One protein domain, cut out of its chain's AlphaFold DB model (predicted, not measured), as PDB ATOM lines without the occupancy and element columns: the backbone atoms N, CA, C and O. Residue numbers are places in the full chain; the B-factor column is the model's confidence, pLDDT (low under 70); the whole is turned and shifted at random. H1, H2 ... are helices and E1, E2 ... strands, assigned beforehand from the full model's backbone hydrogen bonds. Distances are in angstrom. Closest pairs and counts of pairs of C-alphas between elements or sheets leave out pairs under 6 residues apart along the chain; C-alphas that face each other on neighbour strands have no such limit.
ATOM      1  N   GLY A 147     -19.496  -9.854  28.706       79.06
ATOM      2  CA  GLY A 147     -19.640 -10.517  27.412       79.06
ATOM      3  C   GLY A 147     -18.874 -11.840  27.342       79.06
ATOM      4  O   GLY A 147     -19.395 -12.831  26.831       79.06
ATOM      5  N   ASN A 148     -17.666 -11.892  27.913       79.81
ATOM      6  CA  ASN A 148     -16.886 -13.127  28.010       79.81
ATOM      7  C   ASN A 148     -17.541 -14.168  28.925       79.81
ATOM      8  O   ASN A 148     -17.610 -15.338  28.547       79.81
ATOM      9  N   ALA A 149     -18.039 -13.759  30.096       81.62
ATOM     10  CA  ALA A 149     -18.731 -14.656  31.022       81.62
ATOM     11  C   ALA A 149     -19.994 -15.259  30.386       81.62
ATOM     12  O   ALA A 149     -20.203 -16.469  30.444       81.62
ATOM     13  N   ARG A 150     -20.791 -14.433  29.699       78.06
ATOM     14  CA  ARG A 150     -22.025 -14.856  29.022       78.06
ATOM     15  C   ARG A 150     -21.775 -15.805  27.860       78.06
ATOM     16  O   ARG A 150     -22.522 -16.760  27.691       78.06
ATOM     17  N   LEU A 151     -20.712 -15.584  27.089       71.25
ATOM     18  CA  LEU A 151     -20.334 -16.525  26.041       71.25
ATOM     19  C   LEU A 151     -19.935 -17.879  26.629       71.25
ATOM     20  O   LEU A 151     -20.333 -18.899  26.087       71.25
ATOM     21  N   LEU A 152     -19.173 -17.898  27.724       71.06
ATOM     22  CA  LEU A 152     -18.792 -19.149  28.376       71.06
ATOM     23  C   LEU A 152     -20.026 -19.901  28.900       71.06
ATOM     24  O   LEU A 152     -20.106 -21.116  28.754       71.06
ATOM     25  N   GLU A 153     -21.001 -19.188  29.472       73.19
ATOM     26  CA  GLU A 153     -22.293 -19.768  29.866       73.19
ATOM     27  C   GLU A 153     -23.051 -20.353  28.668       73.19
ATOM     28  O   GLU A 153     -23.551 -21.477  28.752       73.19
ATOM     29  N   ASP A 154     -23.121 -19.611  27.559       68.31
ATOM     30  CA  ASP A 154     -23.758 -20.062  26.322       68.31
ATOM     31  C   ASP A 154     -23.016 -21.290  25.744       68.31
ATOM     32  O   ASP A 154     -23.654 -22.295  25.440       68.31
ATOM     33  N   GLU A 155     -21.677 -21.283  25.699       67.12
ATOM     34  CA  GLU A 155     -20.831 -22.409  25.264       67.12
ATOM     35  C   GLU A 155     -21.033 -23.660  26.128       67.12
ATOM     36  O   GLU A 155     -21.206 -24.761  25.598       67.12
ATOM     37  N   LEU A 156     -21.058 -23.511  27.455       70.00
ATOM     38  CA  LEU A 156     -21.307 -24.616  28.383       70.00
ATOM     39  C   LEU A 156     -22.716 -25.191  28.212       70.00
ATOM     40  O   LEU A 156     -22.886 -26.413  28.214       70.00
ATOM     41  N   ARG A 157     -23.719 -24.327  28.029       65.12
ATOM     42  CA  ARG A 157     -25.096 -24.749  27.751       65.12
ATOM     43  C   ARG A 157     -25.178 -25.519  26.434       65.12
ATOM     44  O   ARG A 157     -25.814 -26.566  26.390       65.12
ATOM     45  N   TRP A 158     -24.474 -25.074  25.396       66.56
ATOM     46  CA  TRP A 158     -24.427 -25.769  24.106       66.56
ATOM     47  C   TRP A 158     -23.788 -27.153  24.198       66.56
ATOM     48  O   TRP A 158     -24.316 -28.104  23.621       66.56
ATOM     49  N   ILE A 159     -22.687 -27.284  24.947       62.00
ATOM     50  CA  ILE A 159     -22.054 -28.585  25.209       62.00
ATOM     51  C   ILE A 159     -23.041 -29.515  25.927       62.00
ATOM     52  O   ILE A 159     -23.154 -30.684  25.560       62.00
ATOM     53  N   ALA A 160     -23.775 -28.997  26.914       65.94
ATOM     54  CA  ALA A 160     -24.759 -29.768  27.670       65.94
ATOM     55  C   ALA A 160     -25.970 -30.202  26.821       65.94
ATOM     56  O   ALA A 160     -26.497 -31.294  27.022       65.94
ATOM     57  N   GLU A 161     -26.394 -29.381  25.858       65.88
ATOM     58  CA  GLU A 161     -27.536 -29.654  24.973       65.88
ATOM     59  C   GLU A 161     -27.174 -30.509  23.740       65.88
ATOM     60  O   GLU A 161     -28.055 -30.866  22.957       65.88
ATOM     61  N   GLY A 162     -25.894 -30.854  23.546       49.47
ATOM     62  CA  GLY A 162     -25.438 -31.704  22.439       49.47
ATOM     63  C   GLY A 162     -25.638 -31.095  21.044       49.47
ATOM     64  O   GLY A 162     -25.580 -31.811  20.043       49.47
ATOM     65  N   GLN A 163     -25.885 -29.785  20.955       51.50
ATOM     66  CA  GLN A 163     -26.113 -29.092  19.689       51.50
ATOM     67  C   GLN A 163     -24.779 -28.750  19.003       51.50
ATOM     68  O   GLN A 163     -23.929 -28.064  19.566       51.50
ATOM     69  N   GLN A 164     -24.597 -29.176  17.748       45.97
ATOM     70  CA  GLN A 164     -23.551 -28.626  16.877       45.97
ATOM     71  C   GLN A 164     -23.936 -27.198  16.472       45.97
ATOM     72  O   GLN A 164     -24.886 -27.012  15.714       45.97
ATOM     73  N   ILE A 165     -23.177 -26.182  16.891       52.38
ATOM     74  CA  ILE A 165     -23.302 -24.841  16.305       52.38
ATOM     75  C   ILE A 165     -22.272 -24.663  15.185       52.38
ATOM     76  O   ILE A 165     -21.066 -24.783  15.398       52.38
ATOM     77  N   ARG A 166     -22.759 -24.322  13.982       51.22
ATOM     78  CA  ARG A 166     -21.952 -23.697  12.922       51.22
ATOM     79  C   ARG A 166     -21.519 -22.303  13.409       51.22
ATOM     80  O   ARG A 166     -22.394 -21.460  13.617       51.22
ATOM     81  N   PRO A 167     -20.218 -21.998  13.553       52.72
ATOM     82  CA  PRO A 167     -19.785 -20.645  13.877       52.72
ATOM     83  C   PRO A 167     -20.059 -19.746  12.667       52.72
ATOM     84  O   PRO A 167     -19.422 -19.875  11.623       52.72
ATOM     85  N   GLY A 168     -21.041 -18.848  12.782       49.53
ATOM     86  CA  GLY A 168     -21.424 -17.950  11.687       49.53
ATOM     87  C   GLY A 168     -20.281 -17.035  11.240       49.53
ATOM     88  O   GLY A 168     -20.187 -16.699  10.064       49.53
ATOM     89  N   LEU A 169     -19.348 -16.704  12.134       54.66
ATOM     90  CA  LEU A 169     -18.163 -15.926  11.799       54.66
ATOM     91  C   LEU A 169     -16.903 -16.781  11.939       54.66
ATOM     92  O   LEU A 169     -16.655 -17.371  12.991       54.66
ATOM     93  N   LYS A 170     -16.059 -16.793  10.902       59.91
ATOM     94  CA  LYS A 170     -14.651 -17.166  11.078       59.91
ATOM     95  C   LYS A 170     -14.070 -16.247  12.158       59.91
ATOM     96  O   LYS A 170     -14.338 -15.048  12.129       59.91
ATOM     97  N   GLN A 171     -13.296 -16.797  13.095       60.72
ATOM     98  CA  GLN A 171     -12.601 -15.992  14.100       60.72
ATOM     99  C   GLN A 171     -11.807 -14.887  13.389       60.72
ATOM    100  O   GLN A 171     -10.905 -15.189  12.604       60.72
ATOM    101  N   LEU A 172     -12.189 -13.626  13.618       64.38
ATOM    102  CA  LEU A 172     -11.535 -12.471  13.007       64.38
ATOM    103  C   LEU A 172     -10.109 -12.395  13.537       64.38
ATOM    104  O   LEU A 172      -9.896 -12.230  14.740       64.38
ATOM    105  N   ARG A 173      -9.128 -12.522  12.648       66.94
ATOM    106  CA  ARG A 173      -7.733 -12.247  12.986       66.94
ATOM    107  C   ARG A 173      -7.484 -10.748  12.842       66.94
ATOM    108  O   ARG A 173      -8.149 -10.104  12.031       66.94
ATOM    109  N   PRO A 174      -6.502 -10.184  13.563       64.50
ATOM    110  CA  PRO A 174      -6.123  -8.781  13.399       64.50
ATOM    111  C   PRO A 174      -5.857  -8.395  11.936       64.50
ATOM    112  O   PRO A 174      -6.278  -7.329  11.504       64.50
ATOM    113  N   ASP A 175      -5.248  -9.299  11.163       74.00
ATOM    114  CA  ASP A 175      -4.938  -9.093   9.740       74.00
ATOM    115  C   ASP A 175      -6.174  -9.063   8.831       74.00
ATOM    116  O   ASP A 175      -6.092  -8.595   7.698       74.00
ATOM    117  N   ASP A 176      -7.313  -9.576   9.303       80.75
ATOM    118  CA  ASP A 176      -8.554  -9.541   8.538       80.75
ATOM    119  C   ASP A 176      -9.196  -8.131   8.620       80.75
ATOM    120  O   ASP A 176      -9.958  -7.754   7.732       80.75
ATOM    121  N   LEU A 177      -8.874  -7.319   9.641       88.12
ATOM    122  CA  LEU A 177      -9.461  -5.994   9.880       88.12
ATOM    123  C   LEU A 177      -8.676  -4.848   9.209       88.12
ATOM    124  O   LEU A 177      -7.488  -4.980   8.914       88.12
ATOM    125  N   PRO A 178      -9.309  -3.676   8.983       90.62
ATOM    126  CA  PRO A 178      -8.593  -2.491   8.525       90.62
ATOM    127  C   PRO A 178      -7.433  -2.126   9.458       90.62
ATOM    128  O   PRO A 178      -7.501  -2.322  10.673       90.62
ATOM    129  N   ARG A 179      -6.375  -1.538   8.889       90.75
ATOM    130  CA  ARG A 179      -5.185  -1.129   9.644       90.75
ATOM    131  C   ARG A 179      -5.566  -0.302  10.877       90.75
ATOM    132  O   ARG A 179      -6.379   0.613  10.783       90.75
ATOM    133  N   ASP A 180      -4.925  -0.619  12.002       92.25
ATOM    134  CA  ASP A 180      -5.108   0.032  13.305       92.25
ATOM    135  C   ASP A 180      -6.503  -0.128  13.932       92.25
ATOM    136  O   ASP A 180      -6.793   0.539  14.928       92.25
ATOM    137  N   VAL A 181      -7.326  -1.044  13.407       92.94
ATOM    138  CA  VAL A 181      -8.571  -1.487  14.036       92.94
ATOM    139  C   VAL A 181      -8.331  -2.756  14.845       92.94
ATOM    140  O   VAL A 181      -7.733  -3.717  14.367       92.94
ATOM    141  N   THR A 182      -8.835  -2.768  16.071       90.62
ATOM    142  CA  THR A 182      -8.912  -3.947  16.933       90.62
ATOM    143  C   THR A 182     -10.369  -4.317  17.167       90.62
ATOM    144  O   THR A 182     -11.233  -3.441  17.215       90.62
ATOM    145  N   ALA A 183     -10.631  -5.611  17.335       89.00
ATOM    146  CA  ALA A 183     -11.924  -6.118  17.768       89.00
ATOM    147  C   ALA A 183     -11.801  -6.707  19.174       89.00
ATOM    148  O   ALA A 183     -10.873  -7.470  19.446       89.00
ATOM    149  N   SER A 184     -12.751  -6.378  20.040       85.69
ATOM    150  CA  SER A 184     -12.959  -7.029  21.330       85.69
ATOM    151  C   SER A 184     -14.376  -7.590  21.405       85.69
ATOM    152  O   SER A 184     -15.244  -7.278  20.585       85.69
ATOM    153  N   ARG A 185     -14.606  -8.497  22.352       82.06
ATOM    154  CA  ARG A 185     -15.945  -9.032  22.615       82.06
ATOM    155  C   ARG A 185     -16.729  -8.010  23.422       82.06
ATOM    156  O   ARG A 185     -16.209  -7.498  24.402       82.06
ATOM    157  N   GLY A 186     -17.960  -7.738  23.017       85.62
ATOM    158  CA  GLY A 186     -18.896  -6.926  23.787       85.62
ATOM    159  C   GLY A 186     -20.020  -7.769  24.366       85.62
ATOM    160  O   GLY A 186     -20.041  -8.995  24.237       85.62
ATOM    161  N   TYR A 187     -21.004  -7.086  24.939       88.81
ATOM    162  CA  TYR A 187     -22.245  -7.696  25.384       88.81
ATOM    163  C   TYR A 187     -23.443  -6.923  24.831       88.81
ATOM    164  O   TYR A 187     -23.429  -5.694  24.785       88.81
ATOM    165  N   ASP A 188     -24.447  -7.650  24.344       91.12
ATOM    166  CA  ASP A 188     -25.689  -7.101  23.805       91.12
ATOM    167  C   ASP A 188     -26.797  -8.152  23.943       91.12
ATOM    168  O   ASP A 188     -26.584  -9.327  23.629       91.12
ATOM    169  N   HIS A 189     -27.991  -7.756  24.392       92.62
ATOM    170  CA  HIS A 189     -29.086  -8.709  24.600       92.62
ATOM    171  C   HIS A 189     -29.547  -9.394  23.305       92.62
ATOM    172  O   HIS A 189     -30.083 -10.499  23.369       92.62
ATOM    173  N   ARG A 190     -29.312  -8.803  22.125       90.25
ATOM    174  CA  ARG A 190     -29.712  -9.401  20.840       90.25
ATOM    175  C   ARG A 190     -28.893 -10.633  20.456       90.25
ATOM    176  O   ARG A 190     -29.394 -11.465  19.699       90.25
ATOM    177  N   GLY A 191     -27.641 -10.748  20.905       86.19
ATOM    178  CA  GLY A 191     -26.775 -11.861  20.511       86.19
ATOM    179  C   GLY A 191     -25.277 -11.581  20.606       86.19
ATOM    180  O   GLY A 191     -24.823 -10.758  21.397       86.19
ATOM    181  N   LEU A 192     -24.492 -12.299  19.794       83.69
ATOM    182  CA  LEU A 192     -23.027 -12.260  19.865       83.69
ATOM    183  C   LEU A 192     -22.510 -10.898  19.407       83.69
ATOM    184  O   LEU A 192     -22.711 -10.518  18.255       83.69
ATOM    185  N   CYS A 193     -21.827 -10.185  20.294       87.25
ATOM    186  CA  CYS A 193     -21.436  -8.797  20.090       87.25
ATOM    187  C   CYS A 193     -19.914  -8.656  19.970       87.25
ATOM    188  O   CYS A 193     -19.157  -9.149  20.809       87.25
ATOM    189  N   TYR A 194     -19.471  -7.933  18.946       87.56
ATOM    190  CA  TYR A 194     -18.085  -7.512  18.769       87.56
ATOM    191  C   TYR A 194     -18.012  -5.993  18.725       87.56
ATOM    192  O   TYR A 194     -18.745  -5.362  17.965       87.56
ATOM    193  N   VAL A 195     -17.108  -5.416  19.508       90.06
ATOM    194  CA  VAL A 195     -16.841  -3.977  19.551       90.06
ATOM    195  C   VAL A 195     -15.552  -3.700  18.792       90.06
ATOM    196  O   VAL A 195     -14.569  -4.428  18.925       90.06
ATOM    197  N   PHE A 196     -15.556  -2.644  17.985       92.69
ATOM    198  CA  PHE A 196     -14.430  -2.263  17.144       92.69
ATOM    199  C   PHE A 196     -13.887  -0.907  17.568       92.69
ATOM    200  O   PHE A 196     -14.629   0.065  17.720       92.69
ATOM    201  N   GLU A 197     -12.571  -0.833  17.716       92.50
ATOM    202  CA  GLU A 197     -11.857   0.367  18.133       92.50
ATOM    203  C   GLU A 197     -10.695   0.642  17.184       92.50
ATOM    204  O   GLU A 197     -10.008  -0.273  16.743       92.50
ATOM    205  N   HIS A 198     -10.476   1.915  16.864       93.69
ATOM    206  CA  HIS A 198      -9.334   2.363  16.085       93.69
ATOM    207  C   HIS A 198      -8.334   3.093  16.980       93.69
ATOM    208  O   HIS A 198      -8.702   4.070  17.633       93.69
ATOM    209  N   LYS A 199      -7.045   2.735  16.914       91.50
ATOM    210  CA  LYS A 199      -5.989   3.290  17.796       91.50
ATOM    211  C   LYS A 199      -5.991   4.819  17.917       91.50
ATOM    212  O   LYS A 199      -5.709   5.359  18.977       91.50
ATOM    213  N   LYS A 200      -6.277   5.523  16.814       91.44
ATOM    214  CA  LYS A 200      -6.313   6.998  16.766       91.44
ATOM    215  C   LYS A 200      -7.683   7.608  17.071       91.44
ATOM    216  O   LYS A 200      -7.741   8.722  17.577       91.44
ATOM    217  N   TYR A 201      -8.766   6.939  16.681       88.56
ATOM    218  CA  TYR A 201     -10.105   7.543  16.679       88.56
ATOM    219  C   TYR A 201     -10.985   7.003  17.813       88.56
ATOM    220  O   TYR A 201     -12.090   7.497  18.004       88.56
ATOM    221  N   GLY A 202     -10.487   6.043  18.594       89.75
ATOM    222  CA  GLY A 202     -11.247   5.377  19.640       89.75
ATOM    223  C   GLY A 202     -12.318   4.466  19.052       89.75
ATOM    224  O   GLY A 202     -12.163   3.925  17.954       89.75
ATOM    225  N   GLU A 203     -13.399   4.285  19.801       90.56
ATOM    226  CA  GLU A 203     -14.479   3.373  19.438       90.56
ATOM    227  C   GLU A 203     -15.141   3.770  18.118       90.56
ATOM    228  O   GLU A 203     -15.467   4.938  17.879       90.56
ATOM    229  N   LEU A 204     -15.308   2.772  17.254       93.00
ATOM    230  CA  LEU A 204     -15.932   2.908  15.947       93.00
ATOM    231  C   LEU A 204     -17.399   2.494  15.995       93.00
ATOM    232  O   LEU A 204     -18.242   3.161  15.408       93.00
ATOM    233  N   GLY A 205     -17.704   1.392  16.673       92.50
ATOM    234  CA  GLY A 205     -19.038   0.805  16.691       92.50
ATOM    235  C   GLY A 205     -19.014  -0.655  17.115       92.50
ATOM    236  O   GLY A 205     -17.959  -1.201  17.448       92.50
ATOM    237  N   ARG A 206     -20.178  -1.300  17.058       92.56
ATOM    238  CA  ARG A 206     -20.333  -2.734  17.322       92.56
ATOM    239  C   ARG A 206     -21.034  -3.458  16.185       92.56
ATOM    240  O   ARG A 206     -21.850  -2.874  15.476       92.56
ATOM    241  N   ILE A 207     -20.741  -4.743  16.045       91.31
ATOM    242  CA  ILE A 207     -21.486  -5.663  15.189       91.31
ATOM    243  C   ILE A 207     -22.081  -6.751  16.071       91.31
ATOM    244  O   ILE A 207     -21.368  -7.366  16.864       91.31
ATOM    245  N   VAL A 208     -23.380  -6.986  15.915       88.81
ATOM    246  CA  VAL A 208     -24.130  -7.990  16.662       88.81
ATOM    247  C   VAL A 208     -24.671  -9.046  15.709       88.81
ATOM    248  O   VAL A 208     -25.343  -8.731  14.725       88.81
ATOM    249  N   MET A 209     -24.367 -10.306  16.011       85.44
ATOM    250  CA  MET A 209     -24.876 -11.476  15.308       85.44
ATOM    251  C   MET A 209     -26.104 -12.002  16.048       85.44
ATOM    252  O   MET A 209     -26.008 -12.511  17.165       85.44
ATOM    253  N   ILE A 210     -27.255 -11.880  15.403       85.06
ATOM    254  CA  ILE A 210     -28.575 -12.148  15.966       85.06
ATOM    255  C   ILE A 210     -29.106 -13.444  15.364       85.06
ATOM    256  O   ILE A 210     -29.127 -13.601  14.141       85.06
ATOM    257  N   LYS A 211     -29.575 -14.369  16.201       78.38
ATOM    258  CA  LYS A 211     -30.251 -15.580  15.728       78.38
ATOM    259  C   LYS A 211     -31.643 -15.210  15.213       78.38
ATOM    260  O   LYS A 211     -32.472 -14.704  15.957       78.38
ATOM    261  N   ALA A 212     -31.896 -15.453  13.931       74.12
ATOM    262  CA  ALA A 212     -33.168 -15.167  13.260       74.12
ATOM    263  C   ALA A 212     -33.946 -16.436  12.866       74.12
ATOM    264  O   ALA A 212     -34.990 -16.352  12.221       74.12
ATOM    265  N   GLY A 213     -33.420 -17.611  13.216       68.06
ATOM    266  CA  GLY A 213     -34.000 -18.932  12.984       68.06
ATOM    267  C   GLY A 213     -32.978 -20.022  13.313       68.06
ATOM    268  O   GLY A 213     -31.844 -19.710  13.672       68.06
ATOM    269  N   GLU A 214     -33.343 -21.300  13.169       66.31
ATOM    270  CA  GLU A 214     -32.448 -22.429  13.493       66.31
ATOM    271  C   GLU A 214     -31.115 -22.391  12.731       66.31
ATOM    272  O   GLU A 214     -30.085 -22.782  13.271       66.31
ATOM    273  N   GLN A 215     -31.116 -21.869  11.502       66.50
ATOM    274  CA  GLN A 215     -29.923 -21.782  10.650       66.50
ATOM    275  C   GLN A 215     -29.691 -20.388  10.058       66.50
ATOM    276  O   GLN A 215     -28.850 -20.216   9.179       66.50
ATOM    277  N   LYS A 216     -30.438 -19.378  10.517       72.06
ATOM    278  CA  LYS A 216     -30.345 -18.017   9.983       72.06
ATOM    279  C   LYS A 216     -29.769 -17.088  11.036       72.06
ATOM    280  O   LYS A 216     -30.358 -16.916  12.100       72.06
ATOM    281  N   MET A 217     -28.654 -16.454  10.702       77.12
ATOM    282  CA  MET A 217     -28.055 -15.392  11.502       77.12
ATOM    283  C   MET A 217     -28.213 -14.066  10.752       77.12
ATOM    284  O   MET A 217     -28.042 -14.004   9.534       77.12
ATOM    285  N   LEU A 218     -28.579 -13.012  11.470       84.00
ATOM    286  CA  LEU A 218     -28.614 -11.644  10.973       84.00
ATOM    287  C   LEU A 218     -27.439 -10.884  11.570       84.00
ATOM    288  O   LEU A 218     -27.186 -10.967  12.767       84.00
ATOM    289  N   MET A 219     -26.739 -10.132  10.732       87.56
ATOM    290  CA  MET A 219     -25.700  -9.221  11.181       87.56
ATOM    291  C   MET A 219     -26.276  -7.809  11.252       87.56
ATOM    292  O   MET A 219     -26.790  -7.301  10.254       87.56
ATOM    293  N   GLN A 220     -26.163  -7.165  12.409       90.50
ATOM    294  CA  GLN A 220     -26.504  -5.757  12.583       90.50
ATOM    295  C   GLN A 220     -25.267  -4.977  13.025       90.50
ATOM    296  O   GLN A 220     -24.523  -5.439  13.882       90.50
ATOM    297  N   ALA A 221     -25.047  -3.798  12.446       92.44
ATOM    298  CA  ALA A 221     -23.922  -2.933  12.777       92.44
ATOM    299  C   ALA A 221     -24.420  -1.589  13.317       92.44
ATOM    300  O   ALA A 221     -25.203  -0.911  12.652       92.44
ATOM    301  N   ASP A 222     -23.922  -1.194  14.487       92.50
ATOM    302  CA  ASP A 222     -24.240   0.080  15.127       92.50
ATOM    303  C   ASP A 222     -22.970   0.943  15.191       92.50
ATOM    304  O   ASP A 222     -21.973   0.555  15.800       92.50
ATOM    305  N   LEU A 223     -22.995   2.113  14.546       91.88
ATOM    306  CA  LEU A 223     -21.882   3.069  14.525       91.88
ATOM    307  C   LEU A 223     -21.884   3.933  15.795       91.88
ATOM    308  O   LEU A 223     -22.912   4.513  16.149       91.88
ATOM    309  N   TYR A 224     -20.722   4.106  16.423       88.06
ATOM    310  CA  TYR A 224     -20.545   4.991  17.573       88.06
ATOM    311  C   TYR A 224     -19.960   6.333  17.134       88.06
ATOM    312  O   TYR A 224     -18.805   6.443  16.725       88.06
ATOM    313  N   LEU A 225     -20.770   7.386  17.243       77.25
ATOM    314  CA  LEU A 225     -20.358   8.754  16.918       77.25
ATOM    315  C   LEU A 225     -19.898   9.553  18.153       77.25
ATOM    316  O   LEU A 225     -19.264  10.595  18.010       77.25
ATOM    317  N   GLY A 226     -20.150   9.055  19.370       69.19
ATOM    318  CA  GLY A 226     -19.842   9.772  20.614       69.19
ATOM    319  C   GLY A 226     -20.574  11.118  20.719       69.19
ATOM    320  O   GLY A 226     -21.645  11.296  20.146       69.19
ATOM    321  N   GLN A 227     -19.986  12.081  21.438       59.62
ATOM    322  CA  GLN A 227     -20.474  13.473  21.508       59.62
ATOM    323  C   GLN A 227     -20.093  14.313  20.273       59.62
ATOM    324  O   GLN A 227     -20.292  15.530  20.250       59.62
ATOM    325  N   GLU A 228     -19.495  13.705  19.248       61.66
ATOM    326  CA  GLU A 228     -19.056  14.437  18.070       61.66
ATOM    327  C   GLU A 228     -20.269  14.856  17.232       61.66
ATOM    328  O   GLU A 228     -21.165  14.058  16.949       61.66
ATOM    329  N   LYS A 229     -20.297  16.117  16.784       64.12
ATOM    330  CA  LYS A 229     -21.294  16.555  15.799       64.12
ATOM    331  C   LYS A 229     -21.166  15.670  14.554       64.12
ATOM    332  O   LYS A 229     -20.051  15.473  14.073       64.12
ATOM    333  N   GLN A 230     -22.293  15.197  14.013       60.31
ATOM    334  CA  GLN A 230     -22.361  14.308  12.836       60.31
ATOM    335  C   GLN A 230     -21.529  14.791  11.630       60.31
ATOM    336  O   GLN A 230     -21.127  13.986  10.793       60.31
ATOM    337  N   GLU A 231     -21.236  16.089  11.547       62.59
ATOM    338  CA  GLU A 231     -20.493  16.711  10.449       62.59
ATOM    339  C   GLU A 231     -18.975  16.827  10.677       62.59
ATOM    340  O   GLU A 231     -18.260  17.288   9.783       62.59
ATOM    341  N   SER A 232     -18.456  16.412  11.839       80.69
ATOM    342  CA  SER A 232     -17.030  16.532  12.156       80.69
ATOM    343  C   SER A 232     -16.164  15.666  11.227       80.69
ATOM    344  O   SER A 232     -16.551  14.579  10.789       80.69
ATOM    345  N   THR A 233     -14.941  16.122  10.937       83.94
ATOM    346  CA  THR A 233     -13.963  15.345  10.154       83.94
ATOM    347  C   THR A 233     -13.646  13.998  10.815       83.94
ATOM    348  O   THR A 233     -13.386  13.020  10.117       83.94
ATOM    349  N   ILE A 234     -13.704  13.924  12.150       85.12
ATOM    350  CA  ILE A 234     -13.462  12.695  12.916       85.12
ATOM    351  C   ILE A 234     -14.637  11.724  12.749       85.12
ATOM    352  O   ILE A 234     -14.407  10.566  12.409       85.12
ATOM    353  N   ALA A 235     -15.878  12.203  12.858       85.94
ATOM    354  CA  ALA A 235     -17.090  11.410  12.657       85.94
ATOM    355  C   ALA A 235     -17.140  10.801  11.248       85.94
ATOM    356  O   ALA A 235     -17.406   9.607  11.087       85.94
ATOM    357  N   LYS A 236     -16.786  11.588  10.220       88.50
ATOM    358  CA  LYS A 236     -16.655  11.096   8.837       88.50
ATOM    359  C   LYS A 236     -15.601   9.993   8.726       88.50
ATOM    360  O   LYS A 236     -15.867   8.957   8.125       88.50
ATOM    361  N   LYS A 237     -14.431  10.170   9.355       91.25
ATOM    362  CA  LYS A 237     -13.365   9.154   9.351       91.25
ATOM    363  C   LYS A 237     -13.763   7.880  10.092       91.25
ATOM    364  O   LYS A 237     -13.505   6.795   9.577       91.25
ATOM    365  N   LYS A 238     -14.420   7.988  11.249       92.56
ATOM    366  CA  LYS A 238     -14.969   6.837  11.982       92.56
ATOM    367  C   LYS A 238     -15.938   6.047  11.113       92.56
ATOM    368  O   LYS A 238     -15.776   4.837  10.988       92.56
ATOM    369  N   LYS A 239     -16.877   6.736  10.459       93.00
ATOM    370  CA  LYS A 239     -17.841   6.124   9.541       93.00
ATOM    371  C   LYS A 239     -17.150   5.393   8.386       93.00
ATOM    372  O   LYS A 239     -17.406   4.210   8.199       93.00
ATOM    373  N   GLU A 240     -16.230   6.051   7.677       94.00
ATOM    374  CA  GLU A 240     -15.480   5.443   6.563       94.00
ATOM    375  C   GLU A 240     -14.715   4.176   6.986       94.00
ATOM    376  O   GLU A 240     -14.662   3.193   6.248       94.00
ATOM    377  N   ILE A 241     -14.082   4.194   8.162       94.50
ATOM    378  CA  ILE A 241     -13.337   3.038   8.676       94.50
ATOM    379  C   ILE A 241     -14.308   1.929   9.089       94.50
ATOM    380  O   ILE A 241     -14.083   0.767   8.752       94.50
ATOM    381  N   PHE A 242     -15.394   2.270   9.782       94.81
ATOM    382  CA  PHE A 242     -16.371   1.292  10.249       94.81
ATOM    383  C   PHE A 242     -17.131   0.626   9.095       94.81
ATOM    384  O   PHE A 242     -17.345  -0.580   9.128       94.81
ATOM    385  N   GLU A 243     -17.447   1.345   8.018       95.06
ATOM    386  CA  GLU A 243     -18.025   0.754   6.800       95.06
ATOM    387  C   GLU A 243     -17.102  -0.308   6.176       95.06
ATOM    388  O   GLU A 243     -17.569  -1.357   5.720       95.06
ATOM    389  N   LYS A 244     -15.778  -0.096   6.220       93.81
ATOM    390  CA  LYS A 244     -14.797  -1.111   5.796       93.81
ATOM    391  C   LYS A 244     -14.804  -2.323   6.722       93.81
ATOM    392  O   LYS A 244     -14.798  -3.444   6.225       93.81
ATOM    393  N   VAL A 245     -14.869  -2.111   8.041       92.06
ATOM    394  CA  VAL A 245     -15.018  -3.201   9.025       92.06
ATOM    395  C   VAL A 245     -16.266  -4.027   8.718       92.06
ATOM    396  O   VAL A 245     -16.172  -5.241   8.563       92.06
ATOM    397  N   VAL A 246     -17.422  -3.379   8.561       91.12
ATOM    398  CA  VAL A 246     -18.697  -4.039   8.247       91.12
ATOM    399  C   VAL A 246     -18.598  -4.846   6.954       91.12
ATOM    400  O   VAL A 246     -19.068  -5.980   6.902       91.12
ATOM    401  N   THR A 247     -17.947  -4.304   5.921       90.25
ATOM    402  CA  THR A 247     -17.739  -5.002   4.642       90.25
ATOM    403  C   THR A 247     -16.875  -6.252   4.810       90.25
ATOM    404  O   THR A 247     -17.254  -7.324   4.339       90.25
ATOM    405  N   THR A 248     -15.749  -6.146   5.523       87.81
ATOM    406  CA  THR A 248     -14.874  -7.281   5.854       87.81
ATOM    407  C   THR A 248     -15.631  -8.375   6.604       87.81
ATOM    408  O   THR A 248     -15.559  -9.549   6.240       87.81
ATOM    409  N   VAL A 249     -16.362  -7.998   7.655       84.44
ATOM    410  CA  VAL A 249     -17.077  -8.948   8.513       84.44
ATOM    411  C   VAL A 249     -18.199  -9.635   7.733       84.44
ATOM    412  O   VAL A 249     -18.307 -10.859   7.785       84.44
ATOM    413  N   ASN A 250     -18.953  -8.886   6.924       83.56
ATOM    414  CA  ASN A 250     -19.957  -9.442   6.015       83.56
ATOM    415  C   ASN A 250     -19.360 -10.437   5.016       83.56
ATOM    416  O   ASN A 250     -19.949 -11.488   4.771       83.56
ATOM    417  N   ALA A 251     -18.196 -10.131   4.437       80.12
ATOM    418  CA  ALA A 251     -17.528 -11.047   3.518       80.12
ATOM    419  C   ALA A 251     -17.142 -12.358   4.223       80.12
ATOM    420  O   ALA A 251     -17.388 -13.438   3.685       80.12
ATOM    421  N   GLY A 252     -16.621 -12.279   5.452       72.56
ATOM    422  CA  GLY A 252     -16.309 -13.455   6.271       72.56
ATOM    423  C   GLY A 252     -17.547 -14.269   6.664       72.56
ATOM    424  O   GLY A 252     -17.493 -15.497   6.675       72.56
ATOM    425  N   PHE A 253     -18.663 -13.595   6.938       66.12
ATOM    426  CA  PHE A 253     -19.939 -14.211   7.294       66.12
ATOM    427  C   PHE A 253     -20.595 -14.935   6.104       66.12
ATOM    428  O   PHE A 253     -20.961 -16.105   6.209       66.12
ATOM    429  N   ASN A 254     -20.666 -14.294   4.933       58.00
ATOM    430  CA  ASN A 254     -21.287 -14.876   3.737       58.00
ATOM    431  C   ASN A 254     -20.517 -16.089   3.186       58.00
ATOM    432  O   ASN A 254     -21.132 -17.022   2.667       58.00
ATOM    433  N   CYS A 255     -19.188 -16.130   3.346       50.03
ATOM    434  CA  CYS A 255     -18.381 -17.294   2.956       50.03
ATOM    435  C   CYS A 255     -18.746 -18.575   3.734       50.03
ATOM    436  O   CYS A 255     -18.522 -19.677   3.234       50.03
ATOM    437  N   ASN A 256     -19.328 -18.454   4.933       48.66
ATOM    438  CA  ASN A 256     -19.723 -19.592   5.770       48.66
ATOM    439  C   ASN A 256     -21.120 -20.151   5.437       48.66
ATOM    440  O   ASN A 256     -21.505 -21.189   5.973       48.66
TER     441      ASN A 256
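This is residues 147 to 256 of the 259 residues of an uncharacterized protein of Methylococcaceae bacterium NSP1-1 (UniProt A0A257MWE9). A strongly twisted wall of four strands has the long helix H2 packed over one face, while a second helix, H1, meets the sheet only with its first residues and points away from it. Residues 156 to 164, of which 156 to 161 belong to H1, stick out. The printed part has 110 residues, with H1, E1, E2, E3, E4 and H2 in that order; the sheet order is E1, E2, E3, E4, all antiparallel, and the class is mixed, helices and strands. The whole is compact, with a radius of gyration of the C-alphas of 15.1 A, yet elongated, spanning 50 by 27 by 24 A.

H1, residues 147 to 161, begins at C-alpha 147 (-19.640, -10.517, 27.412) and is 20.8 A long. E1 is residues 181 to 186, E2 residues 191 to 198, E3 residues 202 to 211, 28.6 A long, and E4 residues 217 to 223. H2, residues 233 to 254, is 31.8 A long and ends at C-alpha 254 (-21.287, -14.876, 3.737).

The strands form a meander, each the antiparallel neighbour of the one before, in three hairpins: N 184 and O 195 of E1 and E2 are 2.9 A apart, N 194 and O 207 of E2 and E3 2.9 A, N 208 and O 220 of E3 and E4 2.8 A, within hydrogen-bond range. H2 makes two layers with the sheet, a helix on one face, at a height of 8.0 A over the sheet. It lies over E3 and only just runs along the strands, at 29.6 degrees to E3 on the local plane; the closest C-alphas are those of Leu 204 and Lys 238, 5.7 A. H1 only grazes the sheet with residues 147 to 151. H1 and H2 are apart. In both helices every O i to N i+4 pair is within hydrogen-bond range.

The C-alphas farthest apart, of Gly 162 and Glu 231, are 50.1 A apart. The printed part has no cut. The link from H1 to E1, 19 residues, is long. The mean pLDDT of the printed part is 78.6; 33 residues are under 70, among them 157 to 174 and 226 to 231.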